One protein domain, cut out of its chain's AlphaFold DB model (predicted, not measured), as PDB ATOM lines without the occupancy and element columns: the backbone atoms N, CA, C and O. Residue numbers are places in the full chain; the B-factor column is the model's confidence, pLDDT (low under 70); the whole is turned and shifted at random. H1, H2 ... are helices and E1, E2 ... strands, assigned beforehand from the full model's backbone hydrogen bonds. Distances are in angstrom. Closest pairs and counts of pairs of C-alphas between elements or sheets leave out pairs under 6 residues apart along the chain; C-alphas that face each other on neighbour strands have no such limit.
ATOM      1  N   GLN A 354     187.800 212.466 132.776       90.94
ATOM      2  CA  GLN A 354     188.917 211.581 132.485       90.94
ATOM      3  C   GLN A 354     190.162 212.407 132.137       90.94
ATOM      4  O   GLN A 354     190.083 213.428 131.450       90.94
ATOM      5  N   ARG A 355     191.315 211.991 132.651       89.88
ATOM      6  CA  ARG A 355     192.627 212.586 132.394       89.88
ATOM      7  C   ARG A 355     193.409 211.741 131.391       89.88
ATOM      8  O   ARG A 355     193.099 210.575 131.164       89.88
ATOM      9  N   ALA A 356     194.445 212.343 130.811       82.75
ATOM     10  CA  ALA A 356     195.296 211.698 129.811       82.75
ATOM     11  C   ALA A 356     196.053 210.468 130.351       82.75
ATOM     12  O   ALA A 356     196.382 209.567 129.589       82.75
ATOM     13  N   ASP A 357     196.291 210.399 131.662       80.62
ATOM     14  CA  ASP A 357     196.911 209.259 132.354       80.62
ATOM     15  C   ASP A 357     195.930 208.091 132.625       80.62
ATOM     16  O   ASP A 357     196.293 207.080 133.238       80.62
ATOM     17  N   GLY A 358     194.682 208.218 132.164       87.56
ATOM     18  CA  GLY A 358     193.614 207.238 132.333       87.56
ATOM     19  C   GLY A 358     192.858 207.344 133.659       87.56
ATOM     20  O   GLY A 358     191.881 206.618 133.839       87.56
ATOM     21  N   TRP A 359     193.255 208.233 134.574       93.31
ATOM     22  CA  TRP A 359     192.515 208.474 135.810       93.31
ATOM     23  C   TRP A 359     191.302 209.369 135.562       93.31
ATOM     24  O   TRP A 359     191.395 210.409 134.914       93.31
ATOM     25  N   SER A 360     190.160 209.023 136.144       95.00
ATOM     26  CA  SER A 360     189.015 209.929 136.245       95.00
ATOM     27  C   SER A 360     189.079 210.706 137.549       95.00
ATOM     28  O   SER A 360     189.362 210.123 138.591       95.00
ATOM     29  N   ARG A 361     188.812 212.014 137.495       93.75
ATOM     30  CA  ARG A 361     188.729 212.899 138.663       93.75
ATOM     31  C   ARG A 361     187.327 213.474 138.792       93.75
ATOM     32  O   ARG A 361     186.821 214.079 137.848       93.75
ATOM     33  N   PHE A 362     186.781 213.392 139.993       94.12
ATOM     34  CA  PHE A 362     185.569 214.072 140.418       94.12
ATOM     35  C   PHE A 362     185.874 214.906 141.668       94.12
ATOM     36  O   PHE A 362     186.415 214.378 142.633       94.12
ATOM     37  N   ASN A 363     185.580 216.206 141.653       91.12
ATOM     38  CA  ASN A 363     185.746 217.066 142.831       91.12
ATOM     39  C   ASN A 363     184.428 217.062 143.598       91.12
ATOM     40  O   ASN A 363     183.521 217.744 143.154       91.12
ATOM     41  N   GLY A 364     184.266 216.287 144.664       89.56
ATOM     42  CA  GLY A 364     183.019 216.314 145.426       89.56
ATOM     43  C   GLY A 364     182.968 217.476 146.428       89.56
ATOM     44  O   GLY A 364     183.604 218.514 146.233       89.56
ATOM     45  N   ALA A 365     182.170 217.303 147.478       88.88
ATOM     46  CA  ALA A 365     181.883 218.335 148.463       88.88
ATOM     47  C   ALA A 365     183.074 218.620 149.392       88.88
ATOM     48  O   ALA A 365     183.222 219.745 149.858       88.88
ATOM     49  N   GLN A 366     183.901 217.610 149.684       87.19
ATOM     50  CA  GLN A 366     184.966 217.703 150.693       87.19
ATOM     51  C   GLN A 366     186.324 217.192 150.198       87.19
ATOM     52  O   GLN A 366     187.308 217.198 150.946       87.19
ATOM     53  N   GLY A 367     186.407 216.715 148.957       86.81
ATOM     54  CA  GLY A 367     187.672 216.289 148.379       86.81
ATOM     55  C   GLY A 367     187.599 215.934 146.900       86.81
ATOM     56  O   GLY A 367     186.555 215.972 146.252       86.81
ATOM     57  N   ALA A 368     188.749 215.563 146.344       90.62
ATOM     58  CA  ALA A 368     188.838 215.021 144.997       90.62
ATOM     59  C   ALA A 368     188.878 213.492 145.046       90.62
ATOM     60  O   ALA A 368     189.782 212.898 145.631       90.62
ATOM     61  N   VAL A 369     187.919 212.854 144.383       94.00
ATOM     62  CA  VAL A 369     187.891 211.410 144.158       94.00
ATOM     63  C   VAL A 369     188.513 211.116 142.803       94.00
ATOM     64  O   VAL A 369     188.040 211.565 141.759       94.00
ATOM     65  N   TRP A 370     189.576 210.331 142.828       95.06
ATOM     66  CA  TRP A 370     190.262 209.814 141.662       95.06
ATOM     67  C   TRP A 370     189.969 208.332 141.526       95.06
ATOM     68  O   TRP A 370     190.071 207.599 142.507       95.06
ATOM     69  N   ARG A 371     189.660 207.860 140.321       95.19
ATOM     70  CA  ARG A 371     189.497 206.427 140.066       95.19
ATOM     71  C   ARG A 371     190.148 205.988 138.769       95.19
ATOM     72  O   ARG A 371     190.121 206.722 137.784       95.19
ATOM     73  N   LYS A 372     190.677 204.771 138.763       94.31
ATOM     74  CA  LYS A 372     191.178 204.103 137.561       94.31
ATOM     75  C   LYS A 372     190.919 202.608 137.665       94.31
ATOM     76  O   LYS A 372     191.008 202.019 138.746       94.31
ATOM     77  N   ASP A 373     190.557 202.026 136.532       93.06
ATOM     78  CA  ASP A 373     190.356 200.591 136.402       93.06
ATOM     79  C   ASP A 373     191.638 199.946 135.872       93.06
ATOM     80  O   ASP A 373     192.304 200.499 134.997       93.06
ATOM     81  N   TYR A 374     191.970 198.780 136.418       91.56
ATOM     82  CA  TYR A 374     193.143 197.990 136.055       91.56
ATOM     83  C   TYR A 374     192.735 196.543 135.792       91.56
ATOM     84  O   TYR A 374     191.664 196.097 136.207       91.56
ATOM     85  N   THR A 375     193.640 195.785 135.185       88.94
ATOM     86  CA  THR A 375     193.554 194.328 135.096       88.94
ATOM     87  C   THR A 375     194.804 193.760 135.747       88.94
ATOM     88  O   THR A 375     195.910 194.149 135.379       88.94
ATOM     89  N   SER A 376     194.646 192.882 136.739       82.62
ATOM     90  CA  SER A 376     195.793 192.263 137.404       82.62
ATOM     91  C   SER A 376     196.587 191.368 136.446       82.62
ATOM     92  O   SER A 376     196.101 190.961 135.391       82.62
ATOM     93  N   ASP A 377     197.791 190.985 136.864       77.94
ATOM     94  CA  ASP A 377     198.630 189.959 136.229       77.94
ATOM     95  C   ASP A 377     197.890 188.633 135.955       77.94
ATOM     96  O   ASP A 377     198.174 187.939 134.983       77.94
ATOM     97  N   LYS A 378     196.907 188.304 136.796       81.00
ATOM     98  CA  LYS A 378     196.042 187.120 136.686       81.00
ATOM     99  C   LYS A 378     194.736 187.371 135.922       81.00
ATOM    100  O   LYS A 378     193.841 186.533 135.972       81.00
ATOM    101  N   GLY A 379     194.591 188.519 135.263       83.25
ATOM    102  CA  GLY A 379     193.385 188.871 134.512       83.25
ATOM    103  C   GLY A 379     192.197 189.316 135.373       83.25
ATOM    104  O   GLY A 379     191.091 189.440 134.856       83.25
ATOM    105  N   VAL A 380     192.390 189.557 136.676       87.06
ATOM    106  CA  VAL A 380     191.302 189.979 137.572       87.06
ATOM    107  C   VAL A 380     191.061 191.478 137.394       87.06
ATOM    108  O   VAL A 380     192.005 192.255 137.558       87.06
ATOM    109  N   PRO A 381     189.832 191.930 137.093       90.81
ATOM    110  CA  PRO A 381     189.553 193.349 136.950       90.81
ATOM    111  C   PRO A 381     189.544 194.024 138.327       90.81
ATOM    112  O   PRO A 381     188.870 193.583 139.262       90.81
ATOM    113  N   LEU A 382     190.289 195.118 138.447       92.69
ATOM    114  CA  LEU A 382     190.475 195.887 139.671       92.69
ATOM    115  C   LEU A 382     190.017 197.333 139.473       92.69
ATOM    116  O   LEU A 382     190.016 197.862 138.363       92.69
ATOM    117  N   ARG A 383     189.680 197.994 140.578       93.38
ATOM    118  CA  ARG A 383     189.445 199.435 140.645       93.38
ATOM    119  C   ARG A 383     190.244 200.023 141.791       93.38
ATOM    120  O   ARG A 383     190.093 199.583 142.930       93.38
ATOM    121  N   ALA A 384     191.055 201.028 141.492       94.81
ATOM    122  CA  ALA A 384     191.644 201.880 142.510       94.81
ATOM    123  C   ALA A 384     190.818 203.158 142.648       94.81
ATOM    124  O   ALA A 384     190.415 203.751 141.647       94.81
ATOM    125  N   VAL A 385     190.597 203.579 143.888       95.00
ATOM    126  CA  VAL A 385     189.998 204.861 144.249       95.00
ATOM    127  C   VAL A 385     190.947 205.566 145.210       95.00
ATOM    128  O   VAL A 385     191.372 204.979 146.200       95.00
ATOM    129  N   VAL A 386     191.300 206.812 144.908       93.88
ATOM    130  CA  VAL A 386     192.149 207.672 145.737       93.88
ATOM    131  C   VAL A 386     191.369 208.937 146.051       93.88
ATOM    132  O   VAL A 386     190.867 209.590 145.144       93.88
ATOM    133  N   ILE A 387     191.248 209.279 147.326       92.44
ATOM    134  CA  ILE A 387     190.448 210.407 147.802       92.44
ATOM    135  C   ILE A 387     191.407 211.379 148.459       92.44
ATOM    136  O   ILE A 387     191.967 211.090 149.515       92.44
ATOM    137  N   GLU A 388     191.606 212.519 147.819       89.88
ATOM    138  CA  GLU A 388     192.387 213.630 148.345       89.88
ATOM    139  C   GLU A 388     191.413 214.536 149.109       89.88
ATOM    140  O   GLU A 388     190.604 215.229 148.492       89.88
ATOM    141  N   ARG A 389     191.423 214.465 150.445       83.88
ATOM    142  CA  ARG A 389     190.566 215.301 151.298       83.88
ATOM    143  C   ARG A 389     191.253 216.636 151.548       83.88
ATOM    144  O   ARG A 389     192.406 216.638 151.971       83.88
ATOM    145  N   ASP A 390     190.525 217.718 151.306       63.81
ATOM    146  CA  ASP A 390     191.003 219.096 151.464       63.81
ATOM    147  C   ASP A 390     189.865 219.984 152.003       63.81
ATOM    148  O   ASP A 390     189.306 220.789 151.257       63.81
ATOM    149  N   PRO A 391     189.404 219.800 153.260       53.28
ATOM    150  CA  PRO A 391     188.457 220.729 153.856       53.28
ATOM    151  C   PRO A 391     189.235 221.973 154.318       53.28
ATOM    152  O   PRO A 391     190.053 221.854 155.242       53.28
ATOM    153  N   PRO A 392     188.974 223.168 153.753       36.66
ATOM    154  CA  PRO A 392     189.681 224.383 154.139       36.66
ATOM    155  C   PRO A 392     189.614 224.614 155.654       36.66
ATOM    156  O   PRO A 392     188.532 224.656 156.238       36.66
ATOM    157  N   GLY A 393     190.773 224.785 156.297       41.03
ATOM    158  CA  GLY A 393     190.863 225.163 157.713       41.03
ATOM    159  C   GLY A 393     190.773 224.021 158.734       41.03
ATOM    160  O   GLY A 393     190.570 224.303 159.915       41.03
ATOM    161  N   THR A 394     190.945 222.755 158.336       47.81
ATOM    162  CA  THR A 394     190.939 221.612 159.276       47.81
ATOM    163  C   THR A 394     192.275 220.860 159.313       47.81
ATOM    164  O   THR A 394     193.012 220.843 158.341       47.81
ATOM    165  N   GLN A 395     192.599 220.195 160.431       49.50
ATOM    166  CA  GLN A 395     193.787 219.321 160.559       49.50
ATOM    167  C   GLN A 395     193.599 217.928 159.913       49.50
ATOM    168  O   GLN A 395     194.361 217.004 160.195       49.50
ATOM    169  N   ASN A 396     192.553 217.739 159.103       57.00
ATOM    170  CA  ASN A 396     192.128 216.425 158.606       57.00
ATOM    171  C   ASN A 396     192.633 216.096 157.192       57.00
ATOM    172  O   ASN A 396     192.192 215.094 156.617       57.00
ATOM    173  N   ASP A 397     193.549 216.898 156.652       73.88
ATOM    174  CA  ASP A 397     194.112 216.704 155.319       73.88
ATOM    175  C   ASP A 397     194.793 215.340 155.219       73.88
ATOM    176  O   ASP A 397     195.760 215.019 155.924       73.88
ATOM    177  N   ARG A 398     194.274 214.501 154.326       83.69
ATOM    178  CA  ARG A 398     194.784 213.149 154.122       83.69
ATOM    179  C   ARG A 398     194.398 212.604 152.764       83.69
ATOM    180  O   ARG A 398     193.484 213.091 152.102       83.69
ATOM    181  N   VAL A 399     195.083 211.534 152.390       85.88
ATOM    182  CA  VAL A 399     194.765 210.739 151.213       85.88
ATOM    183  C   VAL A 399     194.279 209.372 151.665       85.88
ATOM    184  O   VAL A 399     195.029 208.619 152.286       85.88
ATOM    185  N   ASP A 400     193.033 209.044 151.346       89.62
ATOM    186  CA  ASP A 400     192.502 207.695 151.527       89.62
ATOM    187  C   ASP A 400     192.641 206.935 150.195       89.62
ATOM    188  O   ASP A 400     192.383 207.490 149.126       89.62
ATOM    189  N   MET A 401     193.058 205.672 150.226       91.62
ATOM    190  CA  MET A 401     193.172 204.825 149.040       91.62
ATOM    191  C   MET A 401     192.497 203.493 149.259       91.62
ATOM    192  O   MET A 401     192.760 202.810 150.244       91.62
ATOM    193  N   VAL A 402     191.679 203.116 148.285       92.56
ATOM    194  CA  VAL A 402     190.978 201.847 148.259       92.56
ATOM    195  C   VAL A 402     191.266 201.115 146.956       92.56
ATOM    196  O   VAL A 402     191.100 201.670 145.872       92.56
ATOM    197  N   LEU A 403     191.668 199.848 147.056       92.38
ATOM    198  CA  LEU A 403     191.784 198.931 145.924       92.38
ATOM    199  C   LEU A 403     190.773 197.803 146.095       92.38
ATOM    200  O   LEU A 403     190.698 197.178 147.155       92.38
ATOM    201  N   MET A 404     190.012 197.522 145.045       91.50
ATOM    202  CA  MET A 404     188.928 196.547 145.090       91.50
ATOM    203  C   MET A 404     188.809 195.755 143.794       91.50
ATOM    204  O   MET A 404     189.183 196.234 142.722       91.50
ATOM    205  N   ARG A 405     188.267 194.542 143.895       89.00
ATOM    206  CA  ARG A 405     187.897 193.724 142.733       89.00
ATOM    207  C   ARG A 405     186.625 194.243 142.074       89.00
ATOM    208  O   ARG A 405     185.738 194.747 142.757       89.00
ATOM    209  N   ARG A 406     186.518 194.082 140.756       86.00
ATOM    210  CA  ARG A 406     185.326 194.441 139.968       86.00
ATOM    211  C   ARG A 406     184.513 193.245 139.473       86.00
ATOM    212  O   ARG A 406     183.398 193.444 139.013       86.00
ATOM    213  N   ASP A 407     185.050 192.034 139.555       78.94
ATOM    214  CA  ASP A 407     184.387 190.782 139.159       78.94
ATOM    215  C   ASP A 407     183.476 190.202 140.259       78.94
ATOM    216  O   ASP A 407     183.086 189.041 140.221       78.94
ATOM    217  N   GLY A 408     183.128 191.031 141.238       66.75
ATOM    218  CA  GLY A 408     182.208 190.747 142.329       66.75
ATOM    219  C   GLY A 408     181.760 192.067 142.967       66.75
ATOM    220  O   GLY A 408     182.034 193.131 142.403       66.75
ATOM    221  N   PRO A 409     181.127 192.044 144.150       61.62
ATOM    222  CA  PRO A 409     180.513 193.220 144.776       61.62
ATOM    223  C   PRO A 409     181.504 194.232 145.376       61.62
ATOM    224  O   PRO A 409     181.277 194.810 146.438       61.62
ATOM    225  N   GLY A 410     182.638 194.454 144.713       63.69
ATOM    226  CA  GLY A 410     183.623 195.416 145.169       63.69
ATOM    227  C   GLY A 410     184.477 194.905 146.320       63.69
ATOM    228  O   GLY A 410     184.821 195.704 147.186       63.69
ATOM    229  N   GLN A 411     184.797 193.600 146.362       79.31
ATOM    230  CA  GLN A 411     185.592 193.015 147.446       79.31
ATOM    231  C   GLN A 411     186.856 193.850 147.684       79.31
ATOM    232  O   GLN A 411     187.710 193.981 146.799       79.31
ATOM    233  N   LEU A 412     186.948 194.404 148.892       84.50
ATOM    234  CA  LEU A 412     188.053 195.237 149.326       84.50
ATOM    235  C   LEU A 412     189.329 194.396 149.399       84.50
ATOM    236  O   LEU A 412     189.396 193.424 150.148       84.50
ATOM    237  N   LEU A 413     190.339 194.779 148.622       86.38
ATOM    238  CA  LEU A 413     191.671 194.178 148.681       86.38
ATOM    239  C   LEU A 413     192.589 194.968 149.606       86.38
ATOM    240  O   LEU A 413     193.488 194.404 150.225       86.38
ATOM    241  N   MET A 414     192.389 196.285 149.665       86.69
ATOM    242  CA  MET A 414     193.271 197.189 150.380       86.69
ATOM    243  C   MET A 414     192.555 198.493 150.716       86.69
ATOM    244  O   MET A 414     191.867 199.050 149.865       86.69
ATOM    245  N   ASP A 415     192.784 198.985 151.929       89.06
ATOM    246  CA  ASP A 415     192.450 200.334 152.390       89.06
ATOM    247  C   ASP A 415     193.710 200.917 153.050       89.06
ATOM    248  O   ASP A 415     194.369 200.243 153.851       89.06
ATOM    249  N   LYS A 416     194.095 202.134 152.667       86.12
ATOM    250  CA  LYS A 416     195.201 202.877 153.271       86.12
ATOM    251  C   LYS A 416     194.831 204.328 153.506       86.12
ATOM    252  O   LYS A 416     194.279 204.985 152.633       86.12
ATOM    253  N   ARG A 417     195.297 204.852 154.637       88.19
ATOM    254  CA  ARG A 417     195.324 206.286 154.938       88.19
ATOM    255  C   ARG A 417     196.758 206.787 154.867       88.19
ATOM    256  O   ARG A 417     197.662 206.153 155.411       88.19
ATOM    257  N   LEU A 418     196.961 207.895 154.175       85.25
ATOM    258  CA  LEU A 418     198.262 208.496 153.905       85.25
ATOM    259  C   LEU A 418     198.216 210.000 154.210       85.25
ATOM    260  O   LEU A 418     197.136 210.594 154.148       85.25
ATOM    261  N   PRO A 419     199.363 210.633 154.510       82.25
ATOM    262  CA  PRO A 419     199.428 212.080 154.685       82.25
ATOM    263  C   PRO A 419     198.948 212.838 153.443       82.25
ATOM    264  O   PRO A 419     199.066 212.341 152.313       82.25
ATOM    265  N   ALA A 420     198.466 214.062 153.654       79.00
ATOM    266  CA  ALA A 420     198.163 215.013 152.589       79.00
ATOM    267  C   ALA A 420     199.311 215.132 151.568       79.00
ATOM    268  O   ALA A 420     200.480 214.916 151.889       79.00
ATOM    269  N   GLY A 421     198.979 215.431 150.311       76.19
ATOM    270  CA  GLY A 421     199.964 215.557 149.226       76.19
ATOM    271  C   GLY A 421     200.497 214.232 148.658       76.19
ATOM    272  O   GLY A 421     201.093 214.226 147.583       76.19
ATOM    273  N   SER A 422     200.215 213.085 149.289       82.81
ATOM    274  CA  SER A 422     200.667 211.766 148.801       82.81
ATOM    275  C   SER A 422     199.931 211.269 147.544       82.81
ATOM    276  O   SER A 422     200.306 210.242 146.977       82.81
ATOM    277  N   GLY A 423     198.866 211.954 147.112       83.06
ATOM    278  CA  GLY A 423     197.899 211.454 146.131       83.06
ATOM    279  C   GLY A 423     198.488 211.196 144.746       83.06
ATOM    280  O   GLY A 423     198.300 210.112 144.195       83.06
ATOM    281  N   ALA A 424     199.264 212.141 144.208       83.69
ATOM    282  CA  ALA A 424     199.907 211.989 142.901       83.69
ATOM    283  C   ALA A 424     200.916 210.827 142.892       83.69
ATOM    284  O   ALA A 424     200.803 209.907 142.085       83.69
ATOM    285  N   ALA A 425     201.833 210.802 143.866       82.31
ATOM    286  CA  ALA A 425     202.838 209.744 143.981       82.31
ATOM    287  C   ALA A 425     202.211 208.350 144.170       82.31
ATOM    288  O   ALA A 425     202.749 207.351 143.688       82.31
ATOM    289  N   LEU A 426     201.073 208.274 144.864       86.94
ATOM    290  CA  LEU A 426     200.333 207.032 145.035       86.94
ATOM    291  C   LEU A 426     199.705 206.552 143.725       86.94
ATOM    292  O   LEU A 426     199.825 205.371 143.403       86.94
ATOM    293  N   ARG A 427     199.066 207.451 142.970       91.31
ATOM    294  CA  ARG A 427     198.486 207.136 141.657       91.31
ATOM    295  C   ARG A 427     199.553 206.656 140.675       91.31
ATOM    296  O   ARG A 427     199.363 205.616 140.047       91.31
ATOM    297  N   ASP A 428     200.712 207.310 140.646       86.94
ATOM    298  CA  ASP A 428     201.863 206.867 139.851       86.94
ATOM    299  C   ASP A 428     202.369 205.486 140.279       86.94
ATOM    300  O   ASP A 428     202.668 204.632 139.443       86.94
ATOM    301  N   SER A 429     202.448 205.233 141.590       87.00
ATOM    302  CA  SER A 429     202.856 203.924 142.100       87.00
ATOM    303  C   SER A 429     201.844 202.825 141.773       87.00
ATOM    304  O   SER A 429     202.256 201.672 141.646       87.00
ATOM    305  N   LEU A 430     200.547 203.131 141.706       89.81
ATOM    306  CA  LEU A 430     199.517 202.173 141.303       89.81
ATOM    307  C   LEU A 430     199.646 201.855 139.816       89.81
ATOM    308  O   LEU A 430     199.709 200.684 139.455       89.81
ATOM    309  N   ASP A 431     199.810 202.880 138.983       89.25
ATOM    310  CA  ASP A 431     200.081 202.734 137.556       89.25
ATOM    311  C   ASP A 431     201.312 201.861 137.282       89.25
ATOM    312  O   ASP A 431     201.238 200.910 136.515       89.25
ATOM    313  N   GLN A 432     202.437 202.111 137.953       85.25
ATOM    314  CA  GLN A 432     203.660 201.319 137.764       85.25
ATOM    315  C   GLN A 432     203.521 199.848 138.172       85.25
ATOM    316  O   GLN A 432     204.302 199.018 137.718       85.25
ATOM    317  N   ARG A 433     202.586 199.527 139.073       84.00
ATOM    318  CA  ARG A 433     202.419 198.169 139.613       84.00
ATOM    319  C   ARG A 433     201.311 197.383 138.927       84.00
ATOM    320  O   ARG A 433     201.399 196.162 138.885       84.00
ATOM    321  N   LEU A 434     200.260 198.064 138.478       85.94
ATOM    322  CA  LEU A 434     199.012 197.445 138.030       85.94
ATOM    323  C   LEU A 434     198.707 197.694 136.551       85.94
ATOM    324  O   LEU A 434     197.794 197.063 136.027       85.94
ATOM    325  N   ASP A 435     199.424 198.597 135.878       77.50
ATOM    326  CA  ASP A 435     199.234 198.865 134.452       77.50
ATOM    327  C   ASP A 435     200.254 198.059 133.621       77.50
ATOM    328  O   ASP A 435     201.436 198.418 133.580       77.50
ATOM    329  N   PRO A 436     199.848 196.960 132.956       60.44
ATOM    330  CA  PRO A 436     200.766 196.068 132.249       60.44
ATOM    331  C   PRO A 436     201.563 196.766 131.134       60.44
ATOM    332  O   PRO A 436     202.697 196.365 130.868       60.44
ATOM    333  N   ILE A 437     201.029 197.843 130.539       55.53
ATOM    334  CA  ILE A 437     201.732 198.644 129.522       55.53
ATOM    335  C   ILE A 437     202.919 199.390 130.151       55.53
ATOM    336  O   ILE A 437     203.985 199.474 129.547       55.53
ATOM    337  N   LYS A 438     202.782 199.877 131.393       51.72
ATOM    338  CA  LYS A 438     203.877 200.515 132.147       51.72
ATOM    339  C   LYS A 438     204.795 199.503 132.847       51.72
ATOM    340  O   LYS A 438     205.952 199.831 133.089       51.72
ATOM    341  N   VAL A 439     204.317 198.288 133.139       51.09
ATOM    342  CA  VAL A 439     205.116 197.190 133.728       51.09
ATOM    343  C   VAL A 439     206.074 196.560 132.701       51.09
ATOM    344  O   VAL A 439     207.146 196.095 133.084       51.09
ATOM    345  N   GLN A 440     205.733 196.568 131.403       42.53
ATOM    346  CA  GLN A 440     206.589 196.029 130.330       42.53
ATOM    347  C   GLN A 440     207.660 197.002 129.813       42.53
ATOM    348  O   GLN A 440     208.587 196.577 129.119       42.53
ATOM    349  N   VAL A 441     207.607 198.283 130.188       40.06
ATOM    350  CA  VAL A 441     208.742 199.191 129.986       40.06
ATOM    351  C   VAL A 441     209.768 198.887 131.080       40.06
ATOM    352  O   VAL A 441     209.552 199.194 132.251       40.06
TER     353      VAL A 441
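This is residues 354 to 441 of the 567 residues of the protein "DUF2235 domain-containing protein" of Burkholderiales bacterium RIFCSPLOWO2_02_FULL_67_64 (UniProt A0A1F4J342). A twisted sheet of five strands, E1 to E5, makes one layer, and helix H1 makes the other, covering one face of the sheet along its strands. The small helix H2 follows beyond the end of H1 and is not on the sheet. The printed part has 88 residues with five named strands, then two named helices; the sheet's order is E1 - E2 - E3 - E4 - E5, antiparallel throughout, a meander, each strand the antiparallel neighbour of the one before. The class is mixed, and the whole is compact, with a radius of gyration of the C-alphas of 13.5 A and spans of 43 by 31 by 21 A.

Edge strand E1, residues 360 to 363, forms a hairpin with E2, residues 367 to 375, at 164 degrees; N 360 and O 371 are within hydrogen-bond range at 2.8 A. E2 forms a hairpin with E3, residues 381 to 389, with N 370 and O 386 at 2.8 A. E3 forms a hairpin with E4, residues 398 to 405, with N 385 and O 402 at 2.8 A. E4 forms a hairpin with edge strand E5, residues 412 to 419, with N 401 and O 416 at 2.8 A. H1, residues 423 to 434, is on the sheet at a height of 8.8 A, over E3 and E4, and stands at 7 degrees to E3 on the local plane. The closest C-alphas of E3 and H1 are those of Glu 388 and Gly 423, 6.3 A apart. H2, residues 436 to 439, and H1 touch only at the corner, H1 with residues 431 to 433 alone; their closest C-alphas, of Gln 432 and Lys 438, are 5.7 A apart. In H1 every O i to N i+4 pair is within hydrogen-bond range; H2 is too short for such a pair.

E1 begins at C-alpha 360, (189.015, 209.929, 136.245). From first to last C-alpha E2 measures 26.3 A, E3 26.2 A, E4 23.5 A, E5 21.0 A and H1 16.2 A. H2 ends at C-alpha 439, (205.116, 197.190, 133.728).

The C-alphas farthest apart, of Lys 378 and Gly 393, are 43.8 A apart. The printed part has no cut and no long link. The pLDDT is under 70 at residues 390 to 396, 408 to 410 and 436 to 441.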